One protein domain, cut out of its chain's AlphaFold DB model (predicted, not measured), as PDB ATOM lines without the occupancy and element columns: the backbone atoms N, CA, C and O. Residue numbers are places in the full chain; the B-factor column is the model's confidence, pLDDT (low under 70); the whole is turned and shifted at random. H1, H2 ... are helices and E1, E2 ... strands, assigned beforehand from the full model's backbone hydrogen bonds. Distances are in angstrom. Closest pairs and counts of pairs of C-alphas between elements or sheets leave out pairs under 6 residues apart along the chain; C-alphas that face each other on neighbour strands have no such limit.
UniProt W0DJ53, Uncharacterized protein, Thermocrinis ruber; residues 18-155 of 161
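AT A GLANCE: This is residues 18 to 155 of the 161 residues of an uncharacterized protein of Thermocrinis ruber (UniProt W0DJ53). A strongly twisted sheet of four strands makes the core, with H2 along one face and H3 and H5 on the other. H6 folds back beside H5 and makes one end of the longest axis, while H1, on a long link, lies away from the core at the other end. The printed part has 138 residues, with seven named helices and four named strands in the order H1 E1 E2 H2 E3 E4 H3 H4 H5 H6 H7. The sheet's order is E1, E2, E3, E4, mixed, and the class is mixed, helices and strands. The whole is compact, with a radius of gyration of the C-alphas of 16.0 A and spans of 50 by 36 by 28 A.

IN THESE COORDINATES: H1 is residues 18 to 25, and C-alpha 18 stands at (103.044, 123.575, 135.647). E1, residues 38 to 43, is 16.7 A long from first to last C-alpha, and E2, residues 46 to 55, is 26.4 A long and begins with C-alpha 46 at (95.338, 129.177, 165.808). H2, residues 65 to 77, is the longest helix by residues and measures 18.4 A. E3, residues 82 to 89, measures 22.0 A, and E4, residues 92 to 98, measures 20.0 A. H3 is residues 101 to 109, 12.5 A, and H4 is residues 111 to 114, 5.3 A. H5, residues 120 to 130, is 15.2 A long, and H6, residues 137 to 145, is 13.0 A long. H7 is residues 152 to 155, with C-alpha 155 at (84.444, 98.589, 152.330).

HOW THE PARTS SIT: E1 and E2 form an antiparallel hairpin, with N 39 and O 51 2.8 A apart and N 41 and O 49 2.9 A apart, within hydrogen-bond range. E2 and E3 are parallel, with N 85 and O 52 at 2.8 A. E3 and E4 form the other strand hairpin, antiparallel, with N 86 and O 95 at 2.8 A. E2, H2 and E3 make a strand-helix-strand unit, two parallel neighbour strands with a helix between them, and its crossover is right-handed. H2 is on the sheet at a height of 10.1 A, over E2 and E3, and runs along the strands, at 3 degrees to E2 on the local plane; the closest C-alphas of H2 and E3 are those of Ala 75 and Phe 82, 6.1 A apart. H3 and H5 lie on the opposite face, giving three layers, helices on both faces of one sheet. H3 is over E4 and only just stands up from the sheet, its line rising 43 degrees. H4 only grazes the sheet, with residue 114. H5 has a height of 7.6 A over the sheet; its closest C-alpha pair with E4 is Ser 93 and Glu 120, 5.1 A. Residues 93 to 94 of E4 also pair, antiparallel, with residues 118 to 119. H5 and H6 form a helical hairpin: they touch, with the C-alphas of Arg 121 and Leu 143 5.8 A apart, and run opposite ways at a shallow tilt of 33 degrees, only just short of steep. H1 and H2 are apart, and so are H5 and H7. Every O i to N i+4 pair is within hydrogen-bond range in H1, H2, H3, H5 and H6; H4 and H7 are too short for one, and their single O i to N i+3 pair is within range in H7 but not in H4.

THE WHOLE: The two C-alphas farthest apart are those of Gly 27 and Gln 137, 50.5 A. The printed part has no cut, and the link from H1 to E1, 12 residues, is the one long link. The mean pLDDT of the printed part is 87.1, and residues 27 to 34, 58 to 64 and 155 are under 70.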
ATOM      1  N   GLU A  18     101.934 122.953 136.357       70.12
ATOM      2  CA  GLU A  18     103.044 123.575 135.647       70.12
ATOM      3  C   GLU A  18     104.178 123.999 136.588       70.12
ATOM      4  O   GLU A  18     105.341 123.719 136.307       70.12
ATOM      5  N   LEU A  19     103.863 124.575 137.754       72.62
ATOM      6  CA  LEU A  19     104.863 124.909 138.769       72.62
ATOM      7  C   LEU A  19     105.467 123.643 139.385       72.62
ATOM      8  O   LEU A  19     106.679 123.573 139.583       72.62
ATOM      9  N   SER A  20     104.648 122.618 139.639       71.12
ATOM     10  CA  SER A  20     105.124 121.309 140.110       71.12
ATOM     11  C   SER A  20     106.046 120.635 139.083       71.12
ATOM     12  O   SER A  20     107.119 120.145 139.432       71.12
ATOM     13  N   LYS A  21     105.676 120.641 137.795       74.88
ATOM     14  CA  LYS A  21     106.517 120.162 136.685       74.88
ATOM     15  C   LYS A  21     107.824 120.943 136.614       74.88
ATOM     16  O   LYS A  21     108.877 120.321 136.537       74.88
ATOM     17  N   ARG A  22     107.765 122.269 136.741       78.19
ATOM     18  CA  ARG A  22     108.948 123.131 136.747       78.19
ATOM     19  C   ARG A  22     109.906 122.800 137.897       78.19
ATOM     20  O   ARG A  22     111.102 122.702 137.667       78.19
ATOM     21  N   HIS A  23     109.398 122.537 139.102       75.81
ATOM     22  CA  HIS A  23     110.241 122.105 140.225       75.81
ATOM     23  C   HIS A  23     110.895 120.735 139.996       75.81
ATOM     24  O   HIS A  23     112.019 120.525 140.444       75.81
ATOM     25  N   ARG A  24     110.246 119.814 139.266       74.56
ATOM     26  CA  ARG A  24     110.872 118.533 138.883       74.56
ATOM     27  C   ARG A  24     112.053 118.731 137.930       74.56
ATOM     28  O   ARG A  24     113.030 117.995 138.029       74.56
ATOM     29  N   GLU A  25     111.992 119.732 137.048       81.12
ATOM     30  CA  GLU A  25     113.113 120.094 136.163       81.12
ATOM     31  C   GLU A  25     114.322 120.631 136.946       81.12
ATOM     32  O   GLU A  25     115.458 120.453 136.516       81.12
ATOM     33  N   TRP A  26     114.102 121.248 138.112       79.56
ATOM     34  CA  TRP A  26     115.164 121.791 138.971       79.56
ATOM     35  C   TRP A  26     115.911 120.722 139.787       79.56
ATOM     36  O   TRP A  26     116.845 121.040 140.524       79.56
ATOM     37  N   GLY A  27     115.541 119.451 139.619       67.88
ATOM     38  CA  GLY A  27     116.237 118.300 140.179       67.88
ATOM     39  C   GLY A  27     115.586 117.726 141.438       67.88
ATOM     40  O   GLY A  27     114.779 118.356 142.115       67.88
ATOM     41  N   PHE A  28     115.983 116.496 141.769       64.38
ATOM     42  CA  PHE A  28     115.396 115.680 142.842       64.38
ATOM     43  C   PHE A  28     115.429 116.335 144.235       64.38
ATOM     44  O   PHE A  28     114.580 116.051 145.075       64.38
ATOM     45  N   HIS A  29     116.405 117.209 144.491       65.81
ATOM     46  CA  HIS A  29     116.561 117.902 145.772       65.81
ATOM     47  C   HIS A  29     115.733 119.187 145.889       65.81
ATOM     48  O   HIS A  29     115.780 119.833 146.936       65.81
ATOM     49  N   CYS A  30     114.993 119.583 144.849       66.06
ATOM     50  CA  CYS A  30     114.201 120.800 144.892       66.06
ATOM     51  C   CYS A  30     112.920 120.598 145.734       66.06
ATOM     52  O   CYS A  30     112.085 119.749 145.395       66.06
ATOM     53  N   PRO A  31     112.734 121.349 146.836       62.16
ATOM     54  CA  PRO A  31     111.583 121.185 147.716       62.16
ATOM     55  C   PRO A  31     110.314 121.738 147.054       62.16
ATOM     56  O   PRO A  31     110.127 122.944 146.982       62.16
ATOM     57  N   ALA A  32     109.476 120.828 146.552       62.91
ATOM     58  CA  ALA A  32     108.086 121.002 146.079       62.91
ATOM     59  C   ALA A  32     107.584 119.728 145.370       62.91
ATOM     60  O   ALA A  32     106.400 119.608 145.054       62.91
ATOM     61  N   VAL A  33     108.485 118.784 145.073       60.12
ATOM     62  CA  VAL A  33     108.126 117.514 144.441       60.12
ATOM     63  C   VAL A  33     107.292 116.674 145.418       60.12
ATOM     64  O   VAL A  33     107.662 116.475 146.576       60.12
ATOM     65  N   ASP A  34     106.136 116.224 144.932       68.06
ATOM     66  CA  ASP A  34     105.152 115.369 145.605       68.06
ATOM     67  C   ASP A  34     104.532 115.914 146.905       68.06
ATOM     68  O   ASP A  34     104.009 115.137 147.707       68.06
ATOM     69  N   ILE A  35     104.518 117.233 147.113       74.50
ATOM     70  CA  ILE A  35     103.568 117.878 148.035       74.50
ATOM     71  C   ILE A  35     102.374 118.338 147.191       74.50
ATOM     72  O   ILE A  35     102.525 119.216 146.344       74.50
ATOM     73  N   ASP A  36     101.202 117.728 147.387       74.19
ATOM     74  CA  ASP A  36     100.051 117.932 146.489       74.19
ATOM     75  C   ASP A  36      99.151 119.071 146.977       74.19
ATOM     76  O   ASP A  36      98.735 119.947 146.206       74.19
ATOM     77  N   PHE A  37      98.834 119.078 148.273       84.38
ATOM     78  CA  PHE A  37      98.078 120.169 148.866       84.38
ATOM     79  C   PHE A  37      98.354 120.325 150.349       84.38
ATOM     80  O   PHE A  37      97.605 119.831 151.197       84.38
ATOM     81  N   LEU A  38      99.389 121.091 150.663       89.62
ATOM     82  CA  LEU A  38      99.673 121.431 152.042       89.62
ATOM     83  C   LEU A  38      98.693 122.489 152.554       89.62
ATOM     84  O   LEU A  38      98.593 123.585 152.004       89.62
ATOM     85  N   MET A  39      97.999 122.158 153.635       93.25
ATOM     86  CA  MET A  39      97.039 123.007 154.321       93.25
ATOM     87  C   MET A  39      97.365 123.078 155.807       93.25
ATOM     88  O   MET A  39      97.693 122.077 156.445       93.25
ATOM     89  N   VAL A  40      97.224 124.277 156.367       96.25
ATOM     90  CA  VAL A  40      97.204 124.475 157.815       96.25
ATOM     91  C   VAL A  40      95.750 124.457 158.256       96.25
ATOM     92  O   VAL A  40      94.975 125.355 157.929       96.25
ATOM     93  N   GLU A  41      95.386 123.421 158.995       96.56
ATOM     94  CA  GLU A  41      94.103 123.349 159.674       96.56
ATOM     95  C   GLU A  41      94.162 124.264 160.900       96.56
ATOM     96  O   GLU A  41      95.127 124.214 161.669       96.56
ATOM     97  N   TYR A  42      93.151 125.110 161.099       96.12
ATOM     98  CA  TYR A  42      93.159 126.102 162.174       96.12
ATOM     99  C   TYR A  42      91.791 126.271 162.836       96.12
ATOM    100  O   TYR A  42      90.744 125.944 162.280       96.12
ATOM    101  N   TYR A  43      91.806 126.849 164.033       95.38
ATOM    102  CA  TYR A  43      90.621 127.271 164.762       95.38
ATOM    103  C   TYR A  43      90.814 128.702 165.270       95.38
ATOM    104  O   TYR A  43      91.728 128.964 166.051       95.38
ATOM    105  N   TYR A  44      89.991 129.643 164.791       91.88
ATOM    106  CA  TYR A  44      90.112 131.082 165.095       91.88
ATOM    107  C   TYR A  44      91.547 131.629 164.931       91.88
ATOM    108  O   TYR A  44      92.083 132.296 165.813       91.88
ATOM    109  N   GLY A  45      92.194 131.298 163.809       92.56
ATOM    110  CA  GLY A  45      93.565 131.716 163.490       92.56
ATOM    111  C   GLY A  45      94.677 130.963 164.231       92.56
ATOM    112  O   GLY A  45      95.847 131.215 163.963       92.56
ATOM    113  N   LYS A  46      94.348 130.028 165.131       95.12
ATOM    114  CA  LYS A  46      95.338 129.177 165.808       95.12
ATOM    115  C   LYS A  46      95.520 127.868 165.038       95.12
ATOM    116  O   LYS A  46      94.516 127.190 164.814       95.12
ATOM    117  N   PRO A  47      96.745 127.489 164.645       96.81
ATOM    118  CA  PRO A  47      96.974 126.231 163.946       96.81
ATOM    119  C   PRO A  47      96.654 125.050 164.867       96.81
ATOM    120  O   PRO A  47      97.015 125.057 166.043       96.81
ATOM    121  N   VAL A  48      95.965 124.044 164.331       97.75
ATOM    122  CA  VAL A  48      95.605 122.816 165.059       97.75
ATOM    123  C   VAL A  48      96.135 121.557 164.389       97.75
ATOM    124  O   VAL A  48      96.270 120.545 165.065       97.75
ATOM    125  N   ALA A  49      96.452 121.600 163.092       98.00
ATOM    126  CA  ALA A  49      97.146 120.525 162.392       98.00
ATOM    127  C   ALA A  49      97.767 121.008 161.081       98.00
ATOM    128  O   ALA A  49      97.363 122.024 160.516       98.00
ATOM    129  N   ILE A  50      98.712 120.224 160.573       97.75
ATOM    130  CA  ILE A  50      99.130 120.281 159.173       97.75
ATOM    131  C   ILE A  50      98.483 119.102 158.444       97.75
ATOM    132  O   ILE A  50      98.444 117.985 158.968       97.75
ATOM    133  N   ILE A  51      97.961 119.343 157.245       96.44
ATOM    134  CA  ILE A  51      97.350 118.322 156.395       96.44
ATOM    135  C   ILE A  51      97.928 118.439 154.986       96.44
ATOM    136  O   ILE A  51      97.829 119.500 154.384       96.44
ATOM    137  N   ASP A  52      98.493 117.361 154.448       93.00
ATOM    138  CA  ASP A  52      98.791 117.250 153.014       93.00
ATOM    139  C   ASP A  52      97.715 116.393 152.336       93.00
ATOM    140  O   ASP A  52      97.611 115.194 152.614       93.00
ATOM    141  N   TYR A  53      96.877 116.994 151.486       91.50
ATOM    142  CA  TYR A  53      95.843 116.245 150.767       91.50
ATOM    143  C   TYR A  53      96.372 115.662 149.467       91.50
ATOM    144  O   TYR A  53      96.818 116.391 148.584       91.50
ATOM    145  N   LYS A  54      96.183 114.354 149.298       87.31
ATOM    146  CA  LYS A  54      96.552 113.617 148.091       87.31
ATOM    147  C   LYS A  54      95.325 112.993 147.452       87.31
ATOM    148  O   LYS A  54      94.562 112.292 148.117       87.31
ATOM    149  N   ARG A  55      95.131 113.184 146.147       87.12
ATOM    150  CA  ARG A  55      94.099 112.428 145.428       87.12
ATOM    151  C   ARG A  55      94.558 110.982 145.313       87.12
ATOM    152  O   ARG A  55      95.668 110.720 144.857       87.12
ATOM    153  N   PHE A  56      93.721 110.029 145.702       82.25
ATOM    154  CA  PHE A  56      94.085 108.626 145.550       82.25
ATOM    155  C   PHE A  56      93.913 108.172 144.093       82.25
ATOM    156  O   PHE A  56      92.798 108.134 143.577       82.25
ATOM    157  N   THR A  57      95.014 107.793 143.438       72.88
ATOM    158  CA  THR A  57      95.039 107.311 142.039       72.88
ATOM    159  C   THR A  57      95.426 105.833 141.902       72.88
ATOM    160  O   THR A  57      95.576 105.340 140.788       72.88
ATOM    161  N   GLY A  58      95.551 105.094 143.013       63.34
ATOM    162  CA  GLY A  58      95.828 103.648 143.011       63.34
ATOM    163  C   GLY A  58      97.265 103.246 143.359       63.34
ATOM    164  O   GLY A  58      97.482 102.088 143.704       63.34
ATOM    165  N   SER A  59      98.229 104.171 143.366       56.94
ATOM    166  CA  SER A  59      99.594 103.919 143.850       56.94
ATOM    167  C   SER A  59      99.920 104.792 145.069       56.94
ATOM    168  O   SER A  59      99.613 105.982 145.105       56.94
ATOM    169  N   LYS A  60     100.543 104.201 146.099       59.41
ATOM    170  CA  LYS A  60     101.126 104.936 147.242       59.41
ATOM    171  C   LYS A  60     102.572 105.395 146.960       59.41
ATOM    172  O   LYS A  60     103.227 105.945 147.840       59.41
ATOM    173  N   ASN A  61     103.082 105.161 145.750       50.94
ATOM    174  CA  ASN A  61     104.525 105.063 145.494       50.94
ATOM    175  C   ASN A  61     105.260 106.392 145.259       50.94
ATOM    176  O   ASN A  61     106.450 106.365 144.977       50.94
ATOM    177  N   ASN A  62     104.602 107.537 145.438       53.69
ATOM    178  CA  ASN A  62     105.234 108.849 145.277       53.69
ATOM    179  C   ASN A  62     105.219 109.592 146.613       53.69
ATOM    180  O   ASN A  62     104.493 110.567 146.806       53.69
ATOM    181  N   THR A  63     105.949 109.054 147.587       59.16
ATOM    182  CA  THR A  63     106.204 109.746 148.850       59.16
ATOM    183  C   THR A  63     107.665 110.155 148.876       59.16
ATOM    184  O   THR A  63     108.544 109.301 148.870       59.16
ATOM    185  N   HIS A  64     107.930 111.463 148.898       69.19
ATOM    186  CA  HIS A  64     109.259 112.004 149.174       69.19
ATOM    187  C   HIS A  64     109.469 112.038 150.694       69.19
ATOM    188  O   HIS A  64     108.970 112.955 151.356       69.19
ATOM    189  N   PRO A  65     110.226 111.093 151.288       73.75
ATOM    190  CA  PRO A  65     110.301 110.968 152.745       73.75
ATOM    191  C   PRO A  65     110.910 112.214 153.402       73.75
ATOM    192  O   PRO A  65     110.553 112.571 154.521       73.75
ATOM    193  N   LYS A  66     111.784 112.924 152.675       82.69
ATOM    194  CA  LYS A  66     112.449 114.149 153.136       82.69
ATOM    195  C   LYS A  66     111.520 115.358 153.235       82.69
ATOM    196  O   LYS A  66     111.662 116.143 154.167       82.69
ATOM    197  N   SER A  67     110.538 115.476 152.342       84.69
ATOM    198  CA  SER A  67     109.517 116.527 152.434       84.69
ATOM    199  C   SER A  67     108.670 116.345 153.694       84.69
ATOM    200  O   SER A  67     108.445 117.295 154.441       84.69
ATOM    201  N   TYR A  68     108.265 115.106 153.986       88.00
ATOM    202  CA  TYR A  68     107.511 114.798 155.200       88.00
ATOM    203  C   TYR A  68     108.333 114.978 156.472       88.00
ATOM    204  O   TYR A  68     107.784 115.436 157.469       88.00
ATOM    205  N   GLU A  69     109.627 114.660 156.446       89.81
ATOM    206  CA  GLU A  69     110.542 114.918 157.561       89.81
ATOM    207  C   GLU A  69     110.610 116.421 157.879       89.81
ATOM    208  O   GLU A  69     110.370 116.817 159.019       89.81
ATOM    209  N   ALA A  70     110.820 117.269 156.866       90.75
ATOM    210  CA  ALA A  70     110.867 118.722 157.038       90.75
ATOM    211  C   ALA A  70     109.548 119.296 157.591       90.75
ATOM    212  O   ALA A  70     109.558 120.096 158.528       90.75
ATOM    213  N   ILE A  71     108.404 118.857 157.057       92.88
ATOM    214  CA  ILE A  71     107.082 119.295 157.532       92.88
ATOM    215  C   ILE A  71     106.803 118.768 158.947       92.88
ATOM    216  O   ILE A  71     106.234 119.487 159.767       92.88
ATOM    217  N   SER A  72     107.235 117.546 159.264       94.81
ATOM    218  CA  SER A  72     107.084 116.974 160.608       94.81
ATOM    219  C   SER A  72     107.842 117.788 161.647       94.81
ATOM    220  O   SER A  72     107.283 118.049 162.703       94.81
ATOM    221  N   ILE A  73     109.052 118.268 161.333       95.69
ATOM    222  CA  ILE A  73     109.810 119.162 162.224       95.69
ATOM    223  C   ILE A  73     109.014 120.444 162.512       95.69
ATOM    224  O   ILE A  73     108.928 120.870 163.663       95.69
ATOM    225  N   LEU A  74     108.385 121.048 161.496       95.19
ATOM    226  CA  LEU A  74     107.543 122.238 161.686       95.19
ATOM    227  C   LEU A  74     106.312 121.942 162.555       95.19
ATOM    228  O   LEU A  74     105.980 122.731 163.445       95.19
ATOM    229  N   ALA A  75     105.650 120.808 162.311       97.19
ATOM    230  CA  ALA A  75     104.491 120.367 163.080       97.19
ATOM    231  C   ALA A  75     104.857 120.078 164.544       97.19
ATOM    232  O   ALA A  75     104.164 120.536 165.451       97.19
ATOM    233  N   ASP A  76     105.969 119.378 164.772       97.31
ATOM    234  CA  ASP A  76     106.466 119.015 166.099       97.31
ATOM    235  C   ASP A  76     106.892 120.257 166.892       97.31
ATOM    236  O   ASP A  76     106.469 120.411 168.037       97.31
ATOM    237  N   ASN A  77     107.615 121.200 166.275       97.12
ATOM    238  CA  ASN A  77     107.956 122.486 166.900       97.12
ATOM    239  C   ASN A  77     106.705 123.288 167.286       97.12
ATOM    240  O   ASN A  77     106.665 123.953 168.323       97.12
ATOM    241  N   SER A  78     105.660 123.194 166.465       96.69
ATOM    242  CA  SER A  78     104.367 123.838 166.712       96.69
ATOM    243  C   SER A  78     103.449 123.016 167.625       96.69
ATOM    244  O   SER A  78     102.348 123.462 167.934       96.69
ATOM    245  N   HIS A  79     103.892 121.839 168.082       97.06
ATOM    246  CA  HIS A  79     103.141 120.913 168.931       97.06
ATOM    247  C   HIS A  79     101.770 120.510 168.355       97.06
ATOM    248  O   HIS A  79     100.808 120.300 169.097       97.06
ATOM    249  N   ILE A  80     101.680 120.365 167.030       98.06
ATOM    250  CA  ILE A  80     100.459 119.979 166.312       98.06
ATOM    251  C   ILE A  80     100.653 118.674 165.530       98.06
ATOM    252  O   ILE A  80     101.768 118.331 165.129       98.06
ATOM    253  N   PRO A  81      99.586 117.895 165.299       98.12
ATOM    254  CA  PRO A  81      99.663 116.716 164.454       98.12
ATOM    255  C   PRO A  81      99.853 117.068 162.973       98.12
ATOM    256  O   PRO A  81      99.323 118.064 162.476       98.12
ATOM    257  N   PHE A  82     100.558 116.192 162.263       97.25
ATOM    258  CA  PHE A  82     100.683 116.204 160.810       97.25
ATOM    259  C   PHE A  82     100.084 114.926 160.213       97.25
ATOM    260  O   PHE A  82     100.456 113.811 160.599       97.25
ATOM    261  N   PHE A  83      99.165 115.101 159.264       95.62
ATOM    262  CA  PHE A  83      98.512 114.019 158.538       95.62
ATOM    263  C   PHE A  83      98.742 114.142 157.032       95.62
ATOM    264  O   PHE A  83      98.668 115.234 156.472       95.62
ATOM    265  N   VAL A  84      98.901 113.003 156.366       93.38
ATOM    266  CA  VAL A  84      98.633 112.891 154.928       93.38
ATOM    267  C   VAL A  84      97.212 112.366 154.770       93.38
ATOM    268  O   VAL A  84      96.834 111.376 155.396       93.38
ATOM    269  N   VAL A  85      96.394 113.040 153.968       93.69
ATOM    270  CA  VAL A  85      94.983 112.695 153.779       93.69
ATOM    271  C   VAL A  85      94.745 112.329 152.329       93.69
ATOM    272  O   VAL A  85      94.708 113.180 151.443       93.69
ATOM    273  N   TYR A  86      94.535 111.042 152.093       91.06
ATOM    274  CA  TYR A  86      94.123 110.544 150.792       91.06
ATOM    275  C   TYR A  86      92.629 110.764 150.612       91.06
ATOM    276  O   TYR A  86      91.851 110.262 151.423       91.06
ATOM    277  N   TYR A  87      92.222 111.459 149.555       91.88
ATOM    278  CA  TYR A  87      90.813 111.666 149.236       91.88
ATOM    279  C   TYR A  87      90.409 110.983 147.928       91.88
ATOM    280  O   TYR A  87      91.204 110.834 146.994       91.88
ATOM    281  N   TYR A  88      89.139 110.601 147.878       90.19
ATOM    282  CA  TYR A  88      88.419 110.144 146.695       90.19
ATOM    283  C   TYR A  88      87.280 111.126 146.462       90.19
ATOM    284  O   TYR A  88      86.668 111.561 147.430       90.19
ATOM    285  N   ASP A  89      86.992 111.471 145.215       86.81
ATOM    286  CA  ASP A  89      86.003 112.488 144.847       86.81
ATOM    287  C   ASP A  89      84.661 111.899 144.387       86.81
ATOM    288  O   ASP A  89      83.701 112.639 144.186       86.81
ATOM    289  N   ASN A  90      84.552 110.569 144.257       85.00
ATOM    290  CA  ASN A  90      83.302 109.920 143.866       85.00
ATOM    291  C   ASN A  90      83.086 108.521 144.496       85.00
ATOM    292  O   ASN A  90      83.597 107.520 143.980       85.00
ATOM    293  N   PRO A  91      82.281 108.416 145.573       89.75
ATOM    294  CA  PRO A  91      81.844 109.508 146.446       89.75
ATOM    295  C   PRO A  91      82.996 110.075 147.294       89.75
ATOM    296  O   PRO A  91      83.990 109.382 147.546       89.75
ATOM    297  N   TRP A  92      82.821 111.307 147.793       92.69
ATOM    298  CA  TRP A  92      83.756 111.939 148.728       92.69
ATOM    299  C   TRP A  92      84.024 111.056 149.946       92.69
ATOM    300  O   TRP A  92      83.113 110.712 150.707       92.69
ATOM    301  N   SER A  93      85.283 110.659 150.107       93.69
ATOM    302  CA  SER A  93      85.753 109.825 151.213       93.69
ATOM    303  C   SER A  93      87.251 110.007 151.430       93.69
ATOM    304  O   SER A  93      87.965 110.465 150.536       93.69
ATOM    305  N   PHE A  94      87.722 109.677 152.632       94.25
ATOM    306  CA  PHE A  94      89.040 110.088 153.103       94.25
ATOM    307  C   PHE A  94      89.746 108.960 153.852       94.25
ATOM    308  O   PHE A  94      89.140 108.264 154.658       94.25
ATOM    309  N   ARG A  95      91.049 108.787 153.647       92.31
ATOM    310  CA  ARG A  95      91.900 107.913 154.462       92.31
ATOM    311  C   ARG A  95      93.061 108.730 154.993       92.31
ATOM    312  O   ARG A  95      93.805 109.323 154.220       92.31
ATOM    313  N   LEU A  96      93.210 108.737 156.307       93.50
ATOM    314  CA  LEU A  96      94.223 109.521 156.990       93.50
ATOM    315  C   LEU A  96      95.440 108.635 157.272       93.50
ATOM    316  O   LEU A  96      95.295 107.478 157.665       93.50
ATOM    317  N   GLU A  97      96.629 109.200 157.120       92.25
ATOM    318  CA  GLU A  97      97.902 108.589 157.478       92.25
ATOM    319  C   GLU A  97      98.625 109.495 158.488       92.25
ATOM    320  O   GLU A  97      98.882 110.667 158.187       92.25
ATOM    321  N   PRO A  98      98.907 109.008 159.712       94.81
ATOM    322  CA  PRO A  98      99.551 109.808 160.742       94.81
ATOM    323  C   PRO A  98     101.065 109.849 160.515       94.81
ATOM    324  O   PRO A  98     101.729 108.813 160.550       94.81
ATOM    325  N   ILE A  99     101.627 111.045 160.343       94.44
ATOM    326  CA  ILE A  99     103.051 111.191 160.018       94.44
ATOM    327  C   ILE A  99     103.897 111.355 161.284       94.44
ATOM    328  O   ILE A  99     104.773 110.527 161.562       94.44
ATOM    329  N   ASN A 100     103.613 112.378 162.094       95.94
ATOM    330  CA  ASN A 100     104.384 112.668 163.304       95.94
ATOM    331  C   ASN A 100     103.850 111.942 164.553       95.94
ATOM    332  O   ASN A 100     102.778 111.330 164.559       95.94
ATOM    333  N   ASN A 101     104.604 112.009 165.652       96.19
ATOM    334  CA  ASN A 101     104.273 111.292 166.890       96.19
ATOM    335  C   ASN A 101     102.949 111.755 167.515       96.19
ATOM    336  O   ASN A 101     102.233 110.948 168.110       96.19
ATOM    337  N   ILE A 102     102.602 113.035 167.372       97.31
ATOM    338  CA  ILE A 102     101.337 113.582 167.876       97.31
ATOM    339  C   ILE A 102     100.160 112.968 167.104       97.31
ATOM    340  O   ILE A 102      99.221 112.457 167.720       97.31
ATOM    341  N   ALA A 103     100.243 112.924 165.770       96.62
ATOM    342  CA  ALA A 103      99.244 112.272 164.927       96.62
ATOM    343  C   ALA A 103      99.110 110.769 165.237       96.62
ATOM    344  O   ALA A 103      97.993 110.259 165.359       96.62
ATOM    345  N   LYS A 104     100.230 110.062 165.439       95.56
ATOM    346  CA  LYS A 104     100.233 108.627 165.783       95.56
ATOM    347  C   LYS A 104      99.520 108.352 167.107       95.56
ATOM    348  O   LYS A 104      98.652 107.485 167.161       95.56
ATOM    349  N   LYS A 105      99.778 109.154 168.143       96.00
ATOM    350  CA  LYS A 105      99.079 109.049 169.440       96.00
ATOM    351  C   LYS A 105      97.574 109.307 169.321       96.00
ATOM    352  O   LYS A 105      96.780 108.654 169.999       96.00
ATOM    353  N   ILE A 106      97.157 110.247 168.465       95.06
ATOM    354  CA  ILE A 106      95.734 110.475 168.158       95.06
ATOM    355  C   ILE A 106      95.118 109.216 167.537       95.06
ATOM    356  O   ILE A 106      94.022 108.810 167.933       95.06
ATOM    357  N   PHE A 107      95.828 108.577 166.608       93.00
ATOM    358  CA  PHE A 107      95.390 107.342 165.963       93.00
ATOM    359  C   PHE A 107      95.305 106.165 166.922       93.00
ATOM    360  O   PHE A 107      94.308 105.454 166.896       93.00
ATOM    361  N   GLU A 108      96.287 105.970 167.797       91.69
ATOM    362  CA  GLU A 108      96.273 104.894 168.797       91.69
ATOM    363  C   GLU A 108      95.028 104.972 169.686       91.69
ATOM    364  O   GLU A 108      94.314 103.981 169.851       91.69
ATOM    365  N   LYS A 109      94.698 106.176 170.173       90.81
ATOM    366  CA  LYS A 109      93.500 106.420 170.992       90.81
ATOM    367  C   LYS A 109      92.190 106.203 170.227       90.81
ATOM    368  O   LYS A 109      91.175 105.883 170.837       90.81
ATOM    369  N   ASN A 110      92.206 106.358 168.903       88.06
ATOM    370  CA  ASN A 110      91.021 106.313 168.044       88.06
ATOM    371  C   ASN A 110      91.096 105.202 166.981       88.06
ATOM    372  O   ASN A 110      90.435 105.291 165.944       88.06
ATOM    373  N   LYS A 111      91.879 104.141 167.227       81.69
ATOM    374  CA  LYS A 111      92.298 103.166 166.201       81.69
ATOM    375  C   LYS A 111      91.124 102.560 165.434       81.69
ATOM    376  O   LYS A 111      91.166 102.469 164.214       81.69
ATOM    377  N   LYS A 112      90.037 102.213 166.132       78.75
ATOM    378  CA  LYS A 112      88.822 101.648 165.514       78.75
ATOM    379  C   LYS A 112      88.151 102.604 164.521       78.75
ATOM    380  O   LYS A 112      87.556 102.149 163.549       78.75
ATOM    381  N   ARG A 113      88.216 103.913 164.779       80.25
ATOM    382  CA  ARG A 113      87.595 104.943 163.941       80.25
ATOM    383  C   ARG A 113      88.509 105.348 162.787       80.25
ATOM    384  O   ARG A 113      88.014 105.470 161.676       80.25
ATOM    385  N   LEU A 114      89.802 105.553 163.050       86.00
ATOM    386  CA  LEU A 114      90.728 106.192 162.105       86.00
ATOM    387  C   LEU A 114      91.559 105.216 161.258       86.00
ATOM    388  O   LEU A 114      92.099 105.626 160.241       86.00
ATOM    389  N   ASN A 115      91.623 103.925 161.609       80.31
ATOM    390  CA  ASN A 115      92.333 102.912 160.809       80.31
ATOM    391  C   ASN A 115      91.522 102.408 159.595       80.31
ATOM    392  O   ASN A 115      91.740 101.308 159.097       80.31
ATOM    393  N   LYS A 116      90.528 103.181 159.154       85.94
ATOM    394  CA  LYS A 116      89.656 102.868 158.021       85.94
ATOM    395  C   LYS A 116      89.457 104.113 157.165       85.94
ATOM    396  O   LYS A 116      89.751 105.233 157.572       85.94
ATOM    397  N   CYS A 117      88.912 103.896 155.980       91.25
ATOM    398  CA  CYS A 117      88.367 104.965 155.160       91.25
ATOM    399  C   CYS A 117      87.158 105.598 155.877       91.25
ATOM    400  O   CYS A 117      86.319 104.885 156.438       91.25
ATOM    401  N   LEU A 118      87.104 106.924 155.868       94.19
ATOM    402  CA  LEU A 118      86.070 107.766 156.447       94.19
ATOM    403  C   LEU A 118      85.143 108.275 155.347       94.19
ATOM    404  O   LEU A 118      85.588 108.606 154.244       94.19
ATOM    405  N   THR A 119      83.854 108.365 155.653       95.19
ATOM    406  CA  THR A 119      82.915 109.129 154.825       95.19
ATOM    407  C   THR A 119      83.244 110.621 154.899       95.19
ATOM    408  O   THR A 119      83.987 111.065 155.777       95.19
ATOM    409  N   GLU A 120      82.685 111.419 153.990       96.25
ATOM    410  CA  GLU A 120      82.799 112.880 154.062       96.25
ATOM    411  C   GLU A 120      82.318 113.410 155.418       96.25
ATOM    412  O   GLU A 120      83.031 114.168 156.073       96.25
ATOM    413  N   ARG A 121      81.165 112.925 155.894       96.12
ATOM    414  CA  ARG A 121      80.646 113.264 157.223       96.12
ATOM    415  C   ARG A 121      81.625 112.904 158.341       96.12
ATOM    416  O   ARG A 121      81.958 113.761 159.153       96.12
ATOM    417  N   GLU A 122      82.102 111.658 158.378       95.00
ATOM    418  CA  GLU A 122      83.022 111.188 159.424       95.00
ATOM    419  C   GLU A 122      84.335 111.987 159.442       95.00
ATOM    420  O   GLU A 122      84.906 112.202 160.517       95.00
ATOM    421  N   TYR A 123      84.812 112.411 158.265       96.31
ATOM    422  CA  TYR A 123      86.016 113.224 158.118       96.31
ATOM    423  C   TYR A 123      85.808 114.665 158.592       96.31
ATOM    424  O   TYR A 123      86.616 115.180 159.366       96.31
ATOM    425  N   VAL A 124      84.707 115.308 158.202       96.12
ATOM    426  CA  VAL A 124      84.395 116.671 158.652       96.12
ATOM    427  C   VAL A 124      84.174 116.708 160.166       96.12
ATOM    428  O   VAL A 124      84.687 117.599 160.842       96.12
ATOM    429  N   GLU A 125      83.506 115.704 160.739       94.94
ATOM    430  CA  GLU A 125      83.416 115.539 162.196       94.94
ATOM    431  C   GLU A 125      84.788 115.423 162.865       94.94
ATOM    432  O   GLU A 125      85.006 115.998 163.932       94.94
ATOM    433  N   PHE A 126      85.717 114.684 162.249       95.38
ATOM    434  CA  PHE A 126      87.085 114.580 162.744       95.38
ATOM    435  C   PHE A 126      87.784 115.947 162.749       95.38
ATOM    436  O   PHE A 126      88.425 116.274 163.745       95.38
ATOM    437  N   LEU A 127      87.614 116.774 161.711       96.06
ATOM    438  CA  LEU A 127      88.167 118.134 161.684       96.06
ATOM    439  C   LEU A 127      87.585 119.013 162.801       96.06
ATOM    440  O   LEU A 127      88.331 119.694 163.501       96.06
ATOM    441  N   TYR A 128      86.271 118.965 163.036       95.94
ATOM    442  CA  TYR A 128      85.658 119.700 164.151       95.94
ATOM    443  C   TYR A 128      86.169 119.235 165.517       95.94
ATOM    444  O   TYR A 128      86.475 120.063 166.377       95.94
ATOM    445  N   TRP A 129      86.314 117.922 165.701       94.88
ATOM    446  CA  TRP A 129      86.912 117.357 166.907       94.88
ATOM    447  C   TRP A 129      88.364 117.819 167.093       94.88
ATOM    448  O   TRP A 129      88.739 118.209 168.197       94.88
ATOM    449  N   LEU A 130      89.155 117.843 166.018       94.56
ATOM    450  CA  LEU A 130      90.555 118.272 166.030       94.56
ATOM    451  C   LEU A 130      90.708 119.745 166.436       94.56
ATOM    452  O   LEU A 130      91.634 120.097 167.160       94.56
ATOM    453  N   ARG A 131      89.754 120.590 166.033       95.31
ATOM    454  CA  ARG A 131      89.654 121.998 166.454       95.31
ATOM    455  C   ARG A 131      89.228 122.169 167.918       95.31
ATOM    456  O   ARG A 131      89.230 123.290 168.418       95.31
ATOM    457  N   GLY A 132      88.801 121.099 168.596       92.62
ATOM    458  CA  GLY A 132      88.155 121.179 169.908       92.62
ATOM    459  C   GLY A 132      86.814 121.921 169.865       92.62
ATOM    460  O   GLY A 132      86.377 122.475 170.874       92.62
ATOM    461  N   HIS A 133      86.172 121.977 168.694       92.25
ATOM    462  CA  HIS A 133      84.963 122.757 168.478       92.25
ATOM    463  C   HIS A 133      83.707 121.930 168.767       92.25
ATOM    464  O   HIS A 133      83.521 120.832 168.240       92.25
ATOM    465  N   LYS A 134      82.806 122.482 169.584       91.75
ATOM    466  CA  LYS A 134      81.497 121.884 169.836       91.75
ATOM    467  C   LYS A 134      80.507 122.365 168.782       91.75
ATOM    468  O   LYS A 134      80.101 123.519 168.820       91.75
ATOM    469  N   LEU A 135      80.078 121.439 167.928       92.62
ATOM    470  CA  LEU A 135      79.128 121.695 166.847       92.62
ATOM    471  C   LEU A 135      77.866 122.429 167.325       92.62
ATOM    472  O   LEU A 135      77.138 121.951 168.209       92.62
ATOM    473  N   SER A 136      77.580 123.548 166.671       94.00
ATOM    474  CA  SER A 136      76.300 124.249 166.709       94.00
ATOM    475  C   SER A 136      75.187 123.428 166.044       94.00
ATOM    476  O   SER A 136      75.426 122.413 165.388       94.00
ATOM    477  N   GLN A 137      73.931 123.854 166.209       93.31
ATOM    478  CA  GLN A 137      72.807 123.185 165.540       93.31
ATOM    479  C   GLN A 137      72.836 123.361 164.019       93.31
ATOM    480  O   GLN A 137      72.401 122.474 163.294       93.31
ATOM    481  N   GLU A 138      73.357 124.485 163.536       93.56
ATOM    482  CA  GLU A 138      73.508 124.734 162.106       93.56
ATOM    483  C   GLU A 138      74.552 123.798 161.495       93.56
ATOM    484  O   GLU A 138      74.267 123.115 160.515       93.56
ATOM    485  N   GLU A 139      75.720 123.668 162.125       93.19
ATOM    486  CA  GLU A 139      76.766 122.763 161.640       93.19
ATOM    487  C   GLU A 139      76.302 121.307 161.665       93.19
ATOM    488  O   GLU A 139      76.552 120.576 160.713       93.19
ATOM    489  N   LYS A 140      75.551 120.884 162.691       93.81
ATOM    490  CA  LYS A 140      74.946 119.541 162.710       93.81
ATOM    491  C   LYS A 140      74.047 119.289 161.499       93.81
ATOM    492  O   LYS A 140      74.171 118.241 160.874       93.81
ATOM    493  N   ARG A 141      73.203 120.259 161.128       94.19
ATOM    494  CA  ARG A 141      72.353 120.162 159.927       94.19
ATOM    495  C   ARG A 141      73.181 120.091 158.644       94.19
ATOM    496  O   ARG A 141      72.843 119.325 157.748       94.19
ATOM    497  N   ILE A 142      74.279 120.844 158.554       93.56
ATOM    498  CA  ILE A 142      75.207 120.751 157.414       93.56
ATOM    499  C   ILE A 142      75.804 119.340 157.339       93.56
ATOM    500  O   ILE A 142      75.788 118.726 156.276       93.56
ATOM    501  N   LEU A 143      76.276 118.799 158.467       94.38
ATOM    502  CA  LEU A 143      76.849 117.452 158.551       94.38
ATOM    503  C   LEU A 143      75.856 116.363 158.109       94.38
ATOM    504  O   LEU A 143      76.255 115.398 157.454       94.38
ATOM    505  N   GLU A 144      74.568 116.517 158.424       93.75
ATOM    506  CA  GLU A 144      73.497 115.617 157.973       93.75
ATOM    507  C   GLU A 144      73.328 115.600 156.445       93.75
ATOM    508  O   GLU A 144      72.944 114.567 155.893       93.75
ATOM    509  N   GLY A 145      73.666 116.696 155.761       93.50
ATOM    510  CA  GLY A 145      73.658 116.793 154.299       93.50
ATOM    511  C   GLY A 145      74.897 116.208 153.611       93.50
ATOM    512  O   GLY A 145      74.854 115.957 152.408       93.50
ATOM    513  N   LEU A 146      75.988 115.967 154.348       94.94
ATOM    514  CA  LEU A 146      77.228 115.421 153.785       94.94
ATOM    515  C   LEU A 146      77.101 113.937 153.443       94.94
ATOM    516  O   LEU A 146      76.359 113.190 154.104       94.94
ATOM    517  N   ASN A 147      77.894 113.489 152.462       93.00
ATOM    518  CA  ASN A 147      77.944 112.086 152.085       93.00
ATOM    519  C   ASN A 147      78.340 111.222 153.291       93.00
ATOM    520  O   ASN A 147      79.388 111.403 153.917       93.00
ATOM    521  N   ASN A 148      77.509 110.221 153.571       94.31
ATOM    522  CA  ASN A 148      77.745 109.254 154.635       94.31
ATOM    523  C   ASN A 148      77.850 107.818 154.112       94.31
ATOM    524  O   ASN A 148      77.516 106.857 154.804       94.31
ATOM    525  N   THR A 149      78.303 107.661 152.868       91.19
ATOM    526  CA  THR A 149      78.515 106.351 152.253       91.19
ATOM    527  C   THR A 149      79.958 106.198 151.794       91.19
ATOM    528  O   THR A 149      80.552 107.111 151.225       91.19
ATOM    529  N   LEU A 150      80.547 105.033 152.063       90.06
ATOM    530  CA  LEU A 150      81.889 104.707 151.583       90.06
ATOM    531  C   LEU A 150      81.841 104.130 150.160       90.06
ATOM    532  O   LEU A 150      80.908 103.377 149.842       90.06
ATOM    533  N   PRO A 151      82.870 104.374 149.329       84.12
ATOM    534  CA  PRO A 151      83.038 103.656 148.073       84.12
ATOM    535  C   PRO A 151      83.288 102.160 148.311       84.12
ATOM    536  O   PRO A 151      83.771 101.745 149.367       84.12
ATOM    537  N   LYS A 152      83.001 101.324 147.303       79.12
ATOM    538  CA  LYS A 152      83.138  99.855 147.396       79.12
ATOM    539  C   LYS A 152      84.548  99.407 147.802       79.12
ATOM    540  O   LYS A 152      84.675  98.549 148.668       79.12
ATOM    541  N   HIS A 153      85.593 100.022 147.246       75.00
ATOM    542  CA  HIS A 153      86.986  99.676 147.562       75.00
ATOM    543  C   HIS A 153      87.375 100.020 149.014       75.00
ATOM    544  O   HIS A 153      88.223  99.353 149.595       75.00
ATOM    545  N   CYS A 154      86.707 100.995 149.640       75.75
ATOM    546  CA  CYS A 154      86.892 101.319 151.056       75.75
ATOM    547  C   CYS A 154      86.173 100.344 152.004       75.75
ATOM    548  O   CYS A 154      86.501 100.297 153.187       75.75
ATOM    549  N   LYS A 155      85.199  99.560 151.515       64.69
ATOM    550  CA  LYS A 155      84.444  98.589 152.330       64.69
ATOM    551  C   LYS A 155      85.165  97.243 152.493       64.69
ATOM    552  O   LYS A 155      84.815  96.497 153.403       64.69
TER     553      LYS A 155